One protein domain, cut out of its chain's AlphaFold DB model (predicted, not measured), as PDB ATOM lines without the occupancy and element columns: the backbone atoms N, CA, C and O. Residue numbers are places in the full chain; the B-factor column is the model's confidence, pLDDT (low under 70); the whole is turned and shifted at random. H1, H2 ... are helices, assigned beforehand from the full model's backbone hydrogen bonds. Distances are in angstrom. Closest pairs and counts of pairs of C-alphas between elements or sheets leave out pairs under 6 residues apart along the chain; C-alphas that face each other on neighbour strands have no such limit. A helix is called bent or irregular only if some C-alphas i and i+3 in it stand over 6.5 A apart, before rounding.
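AT A GLANCE: This is residues 2 to 50 of the 126 residues of the protein "CoA transferase" of Pseudomonas sp. GC01 (UniProt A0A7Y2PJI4). Three helices follow one another as a loose, open U: H2 makes the base, and H1 and H3 turn away from its two ends. Residues 2 to 9, before H1, loop round beside it, and residues 43 to 50, after H3, fold back beside that helix. The printed part has 49 residues with three named helices, in the order H1, H2, H3, and no named strand; the class is all helix, with 28 of the 49 residues in helices. The whole is loose, with a radius of gyration of the C-alphas of 12.1 A, and the C-alphas span 30 by 21 by 19 A along their three main axes.

IN THESE COORDINATES: The printed part begins at Pro 2, with its C-alpha at (-1.062, -50.376, 6.032), and residues 2 to 9 belong to no named element. H1 holds residues 10 to 15, from Asn 10 with its C-alpha at (3.920, -40.749, 10.253) to Val 15, and is 8.8 A from first to last C-alpha. H2, the longest helix with 12 residues, holds residues 17 to 28, from Arg 17 to Leu 28, and is 16.0 A long. H3 holds residues 33 to 42, from Gly 33 to Gln 42, is 14.1 A long and ends with C-alpha 42 at (-12.353, -37.557, -3.986). H3 is neither bent nor irregular, but only just: C-alphas 35 and 38 are 6.4 A apart.

HOW THE PARTS SIT: H1 and H2 are close but not clearly touching, with 1 pair of C-alphas within 8 A, those of Arg 13 and Leu 20, 6.8 A apart. Their lines stand about perpendicular, at 75 degrees, and their centres are 13.5 A apart. H2 and H3 are apart, though they follow each other in the chain. H1 and H3 are apart as well. Residues 22 to 27, which belong to H2, stand free, with no C-alpha 8 or more residues away along the chain within 10 A. In H1 and H2 every O i to N i+4 pair is within hydrogen-bond range; in H3 this is so for 4 of 6 pairs.

THE WHOLE: The two C-alphas farthest apart are those of Pro 5 and Ala 34, at 31.0 A, and the first and last printed C-alphas, Pro 2 and Ile 50, are 26.2 A apart. The printed part has no cut. The links from H1 to H2, with 1 residue between them, and from H2 to H3, with 4 residues between them, are both tight. The mean pLDDT of the printed part of this model is 94.7, and no printed residue is under 70.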
ATOM      1  N   PRO A   2      -0.668 -50.903   4.715       78.44
ATOM      2  CA  PRO A   2      -1.062 -50.376   6.032       78.44
ATOM      3  C   PRO A   2      -0.715 -51.290   7.222       78.44
ATOM      4  O   PRO A   2      -0.616 -50.813   8.341       78.44
ATOM      5  N   GLN A   3      -0.499 -52.587   6.979       88.94
ATOM      6  CA  GLN A   3      -0.067 -53.558   7.993       88.94
ATOM      7  C   GLN A   3       1.465 -53.709   8.084       88.94
ATOM      8  O   GLN A   3       1.951 -54.498   8.886       88.94
ATOM      9  N   ASP A   4       2.237 -53.007   7.246       92.81
ATOM     10  CA  ASP A   4       3.701 -53.061   7.294       92.81
ATOM     11  C   ASP A   4       4.198 -52.224   8.487       92.81
ATOM     12  O   ASP A   4       3.903 -51.022   8.530       92.81
ATOM     13  N   PRO A   5       4.971 -52.801   9.432       93.38
ATOM     14  CA  PRO A   5       5.485 -52.079  10.598       93.38
ATOM     15  C   PRO A   5       6.304 -50.830  10.248       93.38
ATOM     16  O   PRO A   5       6.446 -49.929  11.068       93.38
ATOM     17  N   ARG A   6       6.823 -50.734   9.020       93.50
ATOM     18  CA  ARG A   6       7.556 -49.553   8.551       93.50
ATOM     19  C   ARG A   6       6.653 -48.351   8.259       93.50
ATOM     20  O   ARG A   6       7.167 -47.243   8.141       93.50
ATOM     21  N   PHE A   7       5.338 -48.540   8.095       95.25
ATOM     22  CA  PHE A   7       4.422 -47.513   7.565       95.25
ATOM     23  C   PHE A   7       3.208 -47.196   8.456       95.25
ATOM     24  O   PHE A   7       2.328 -46.435   8.032       95.25
ATOM     25  N   ILE A   8       3.161 -47.753   9.668       94.94
ATOM     26  CA  ILE A   8       2.037 -47.660  10.621       94.94
ATOM     27  C   ILE A   8       1.701 -46.203  10.962       94.94
ATOM     28  O   ILE A   8       0.543 -45.795  10.870       94.94
ATOM     29  N   ASP A   9       2.708 -45.398  11.289       93.69
ATOM     30  CA  ASP A   9       2.531 -43.997  11.662       93.69
ATOM     31  C   ASP A   9       3.397 -43.058  10.819       93.69
ATOM     32  O   ASP A   9       4.183 -43.467   9.962       93.69
ATOM     33  N   ASN A  10       3.210 -41.757  11.025       93.06
ATOM     34  CA  ASN A  10       3.920 -40.749  10.253       93.06
ATOM     35  C   ASN A  10       5.435 -40.735  10.524       93.06
ATOM     36  O   ASN A  10       6.210 -40.455   9.611       93.06
ATOM     37  N   GLY A  11       5.859 -41.048  11.752       96.25
ATOM     38  CA  GLY A  11       7.271 -41.101  12.123       96.25
ATOM     39  C   GLY A  11       7.980 -42.238  11.393       96.25
ATOM     40  O   GLY A  11       8.964 -42.003  10.689       96.25
ATOM     41  N   ALA A  12       7.408 -43.440  11.461       94.88
ATOM     42  CA  ALA A  12       7.892 -44.621  10.759       94.88
ATOM     43  C   ALA A  12       7.925 -44.399   9.237       94.88
ATOM     44  O   ALA A  12       8.949 -44.640   8.593       94.88
ATOM     45  N   ARG A  13       6.858 -43.822   8.661       95.69
ATOM     46  CA  ARG A  13       6.815 -43.466   7.232       95.69
ATOM     47  C   ARG A  13       7.905 -42.476   6.830       95.69
ATOM     48  O   ARG A  13       8.421 -42.581   5.721       95.69
ATOM     49  N   SER A  14       8.256 -41.527   7.696       96.56
ATOM     50  CA  SER A  14       9.324 -40.563   7.415       96.56
ATOM     51  C   SER A  14      10.700 -41.235   7.403       96.56
ATOM     52  O   SER A  14      11.467 -41.023   6.464       96.56
ATOM     53  N   VAL A  15      10.980 -42.101   8.386       97.56
ATOM     54  CA  VAL A  15      12.227 -42.889   8.458       97.56
ATOM     55  C   VAL A  15      12.361 -43.827   7.255       97.56
ATOM     56  O   VAL A  15      13.437 -43.963   6.679       97.56
ATOM     57  N   HIS A  16      11.256 -44.440   6.828       96.88
ATOM     58  CA  HIS A  16      11.223 -45.405   5.728       96.88
ATOM     59  C   HIS A  16      10.673 -44.824   4.417       96.88
ATOM     60  O   HIS A  16      10.126 -45.566   3.595       96.88
ATOM     61  N   ARG A  17      10.828 -43.511   4.193       96.50
ATOM     62  CA  ARG A  17      10.247 -42.787   3.049       96.50
ATOM     63  C   ARG A  17      10.561 -43.430   1.702       96.50
ATOM     64  O   ARG A  17       9.648 -43.624   0.905       96.50
ATOM     65  N   GLU A  18      11.819 -43.785   1.454       97.81
ATOM     66  CA  GLU A  18      12.225 -44.373   0.170       97.81
ATOM     67  C   GLU A  18      11.601 -45.754  -0.052       97.81
ATOM     68  O   GLU A  18      11.105 -46.050  -1.139       97.81
ATOM     69  N   ALA A  19      11.534 -46.582   0.995       96.44
ATOM     70  CA  ALA A  19      10.878 -47.884   0.917       96.44
ATOM     71  C   ALA A  19       9.365 -47.743   0.675       96.44
ATOM     72  O   ALA A  19       8.793 -48.500  -0.113       96.44
ATOM     73  N   LEU A  20       8.722 -46.760   1.317       96.38
ATOM     74  CA  LEU A  20       7.311 -46.449   1.096       96.38
ATOM     75  C   LEU A  20       7.069 -45.974  -0.339       96.38
ATOM     76  O   LEU A  20       6.163 -46.474  -1.000       96.38
ATOM     77  N   LYS A  21       7.896 -45.043  -0.826       96.12
ATOM     78  CA  LYS A  21       7.826 -44.500  -2.185       96.12
ATOM     79  C   LYS A  21       7.904 -45.614  -3.226       96.12
ATOM     80  O   LYS A  21       6.984 -45.743  -4.023       96.12
ATOM     81  N   GLN A  22       8.922 -46.471  -3.162       97.06
ATOM     82  CA  GLN A  22       9.082 -47.582  -4.109       97.06
ATOM     83  C   GLN A  22       7.892 -48.547  -4.090       97.06
ATOM     84  O   GLN A  22       7.497 -49.086  -5.125       97.06
ATOM     85  N   ALA A  23       7.317 -48.800  -2.912       95.75
ATOM     86  CA  ALA A  23       6.163 -49.679  -2.804       95.75
ATOM     87  C   ALA A  23       4.893 -49.036  -3.385       95.75
ATOM     88  O   ALA A  23       4.127 -49.721  -4.064       95.75
ATOM     89  N   LEU A  24       4.690 -47.732  -3.167       94.69
ATOM     90  CA  LEU A  24       3.599 -46.974  -3.781       94.69
ATOM     91  C   LEU A  24       3.767 -46.887  -5.301       94.69
ATOM     92  O   LEU A  24       2.816 -47.178  -6.015       94.69
ATOM     93  N   GLU A  25       4.962 -46.580  -5.805       95.75
ATOM     94  CA  GLU A  25       5.257 -46.530  -7.245       95.75
ATOM     95  C   GLU A  25       4.923 -47.857  -7.935       95.75
ATOM     96  O   GLU A  25       4.242 -47.861  -8.955       95.75
ATOM     97  N   LYS A  26       5.305 -48.997  -7.343       95.69
ATOM     98  CA  LYS A  26       4.972 -50.329  -7.884       95.69
ATOM     99  C   LYS A  26       3.465 -50.587  -7.976       95.69
ATOM    100  O   LYS A  26       3.029 -51.267  -8.902       95.69
ATOM    101  N   LEU A  27       2.682 -50.091  -7.017       93.81
ATOM    102  CA  LEU A  27       1.224 -50.238  -7.022       93.81
ATOM    103  C   LEU A  27       0.577 -49.286  -8.032       93.81
ATOM    104  O   LEU A  27      -0.267 -49.707  -8.818       93.81
ATOM    105  N   LEU A  28       1.003 -48.023  -8.034       94.81
ATOM    106  CA  LEU A  28       0.447 -46.966  -8.876       94.81
ATOM    107  C   LEU A  28       0.816 -47.134 -10.357       94.81
ATOM    108  O   LEU A  28       0.028 -46.745 -11.209       94.81
ATOM    109  N   ALA A  29       1.947 -47.775 -10.681       95.50
ATOM    110  CA  ALA A  29       2.415 -47.989 -12.057       95.50
ATOM    111  C   ALA A  29       1.434 -48.765 -12.955       95.50
ATOM    112  O   ALA A  29       1.571 -48.753 -14.175       95.50
ATOM    113  N   ARG A  30       0.457 -49.461 -12.366       94.56
ATOM    114  CA  ARG A  30      -0.575 -50.212 -13.099       94.56
ATOM    115  C   ARG A  30      -1.791 -49.365 -13.475       94.56
ATOM    116  O   ARG A  30      -2.726 -49.892 -14.071       94.56
ATOM    117  N   HIS A  31      -1.798 -48.091 -13.104       94.88
ATOM    118  CA  HIS A  31      -2.924 -47.191 -13.292       94.88
ATOM    119  C   HIS A  31      -2.514 -45.991 -14.138       94.88
ATOM    120  O   HIS A  31      -1.425 -45.443 -13.983       94.88
ATOM    121  N   ASP A  32      -3.427 -45.547 -14.997       94.88
ATOM    122  CA  ASP A  32      -3.301 -44.245 -15.632       94.88
ATOM    123  C   ASP A  32      -3.523 -43.137 -14.589       94.88
ATOM    124  O   ASP A  32      -4.549 -43.094 -13.903       94.88
ATOM    125  N   GLY A  33      -2.553 -42.229 -14.479       92.94
ATOM    126  CA  GLY A  33      -2.591 -41.117 -13.538       92.94
ATOM    127  C   GLY A  33      -3.733 -40.139 -13.810       92.94
ATOM    128  O   GLY A  33      -4.291 -39.605 -12.851       92.94
ATOM    129  N   ALA A  34      -4.111 -39.927 -15.078       92.00
ATOM    130  CA  ALA A  34      -5.206 -39.019 -15.433       92.00
ATOM    131  C   ALA A  34      -6.563 -39.545 -14.941       92.00
ATOM    132  O   ALA A  34      -7.418 -38.769 -14.514       92.00
ATOM    133  N   THR A  35      -6.728 -40.868 -14.925       94.62
ATOM    134  CA  THR A  35      -7.923 -41.539 -14.403       94.62
ATOM    135  C   THR A  35      -7.889 -41.697 -12.878       94.62
ATOM    136  O   THR A  35      -8.908 -41.513 -12.207       94.62
ATOM    137  N   LEU A  36      -6.728 -42.028 -12.306       95.81
ATOM    138  CA  LEU A  36      -6.599 -42.334 -10.880       95.81
ATOM    139  C   LEU A  36      -6.606 -41.081  -9.993       95.81
ATOM    140  O   LEU A  36      -7.192 -41.104  -8.909       95.81
ATOM    141  N   ALA A  37      -5.969 -39.987 -10.422       95.44
ATOM    142  CA  ALA A  37      -5.845 -38.789  -9.592       95.44
ATOM    143  C   ALA A  37      -7.210 -38.206  -9.156       95.44
ATOM    144  O   ALA A  37      -7.370 -37.958  -7.960       95.44
ATOM    145  N   PRO A  38      -8.231 -38.061 -10.030       94.56
ATOM    146  CA  PRO A  38      -9.563 -37.616  -9.610       94.56
ATOM    147  C   PRO A  38     -10.198 -38.499  -8.527       94.56
ATOM    148  O   PRO A  38     -10.799 -37.979  -7.589       94.56
ATOM    149  N   GLN A  39     -10.026 -39.823  -8.618       96.38
ATOM    150  CA  GLN A  39     -10.553 -40.776  -7.632       96.38
ATOM    151  C   GLN A  39      -9.865 -40.600  -6.273       96.38
ATOM    152  O   GLN A  39     -10.520 -40.543  -5.235       96.38
ATOM    153  N   LEU A  40      -8.537 -40.459  -6.271       96.19
ATOM    154  CA  LEU A  40      -7.759 -40.230  -5.055       96.19
ATOM    155  C   LEU A  40      -8.085 -38.876  -4.404       96.19
ATOM    156  O   LEU A  40      -8.223 -38.811  -3.183       96.19
ATOM    157  N   ILE A  41      -8.282 -37.820  -5.199       96.50
ATOM    158  CA  ILE A  41      -8.712 -36.500  -4.708       96.50
ATOM    159  C   ILE A  41     -10.083 -36.588  -4.027       96.50
ATOM    160  O   ILE A  41     -10.259 -36.022  -2.951       96.50
ATOM    161  N   GLN A  42     -11.038 -37.328  -4.604       96.69
ATOM    162  CA  GLN A  42     -12.353 -37.557  -3.986       96.69
ATOM    163  C   GLN A  42     -12.255 -38.287  -2.636       96.69
ATOM    164  O   GLN A  42     -13.086 -38.066  -1.759       96.69
ATOM    165  N   LEU A  43     -11.217 -39.107  -2.448       97.06
ATOM    166  CA  LEU A  43     -10.896 -39.775  -1.183       97.06
ATOM    167  C   LEU A  43     -10.055 -38.905  -0.228       97.06
ATOM    168  O   LEU A  43      -9.631 -39.383   0.824       97.06
ATOM    169  N   GLY A  44      -9.802 -37.639  -0.572       96.38
ATOM    170  CA  GLY A  44      -9.059 -36.687   0.255       96.38
ATOM    171  C   GLY A  44      -7.538 -36.755   0.105       96.38
ATOM    172  O   GLY A  44      -6.823 -36.140   0.895       96.38
ATOM    173  N   VAL A  45      -7.019 -37.478  -0.892       95.62
ATOM    174  CA  VAL A  45      -5.576 -37.562  -1.155       95.62
ATOM    175  C   VAL A  45      -5.154 -36.443  -2.116       95.62
ATOM    176  O   VAL A  45      -5.552 -36.458  -3.285       95.62
ATOM    177  N   PRO A  46      -4.314 -35.483  -1.682       95.06
ATOM    178  CA  PRO A  46      -3.844 -34.409  -2.548       95.06
ATOM    179  C   PRO A  46      -2.836 -34.954  -3.564       95.06
ATOM    180  O   PRO A  46      -1.698 -35.278  -3.229       95.06
ATOM    181  N   CYS A  47      -3.256 -35.063  -4.820       94.69
ATOM    182  CA  CYS A  47      -2.420 -35.530  -5.921       94.69
ATOM    183  C   CYS A  47      -2.872 -34.916  -7.252       94.69
ATOM    184  O   CYS A  47      -3.899 -34.244  -7.322       94.69
ATOM    185  N   GLY A  48      -2.091 -35.132  -8.308       92.38
ATOM    186  CA  GLY A  48      -2.421 -34.712  -9.665       92.38
ATOM    187  C   GLY A  48      -1.583 -35.480 -10.678       92.38
ATOM    188  O   GLY A  48      -0.449 -35.867 -10.386       92.38
ATOM    189  N   SER A  49      -2.140 -35.716 -11.862       92.88
ATOM    190  CA  SER A  49      -1.387 -36.258 -12.990       92.88
ATOM    191  C   SER A  49      -0.430 -35.206 -13.548       92.88
ATOM    192  O   SER A  49      -0.748 -34.016 -13.576       92.88
ATOM    193  N   ILE A  50       0.725 -35.643 -14.046       91.81
ATOM    194  CA  ILE A  50       1.632 -34.765 -14.788       91.81
ATOM    195  C   ILE A  50       0.983 -34.454 -16.139       91.81
ATOM    196  O   ILE A  50       0.677 -35.367 -16.902       91.81
TER     197      ILE A  50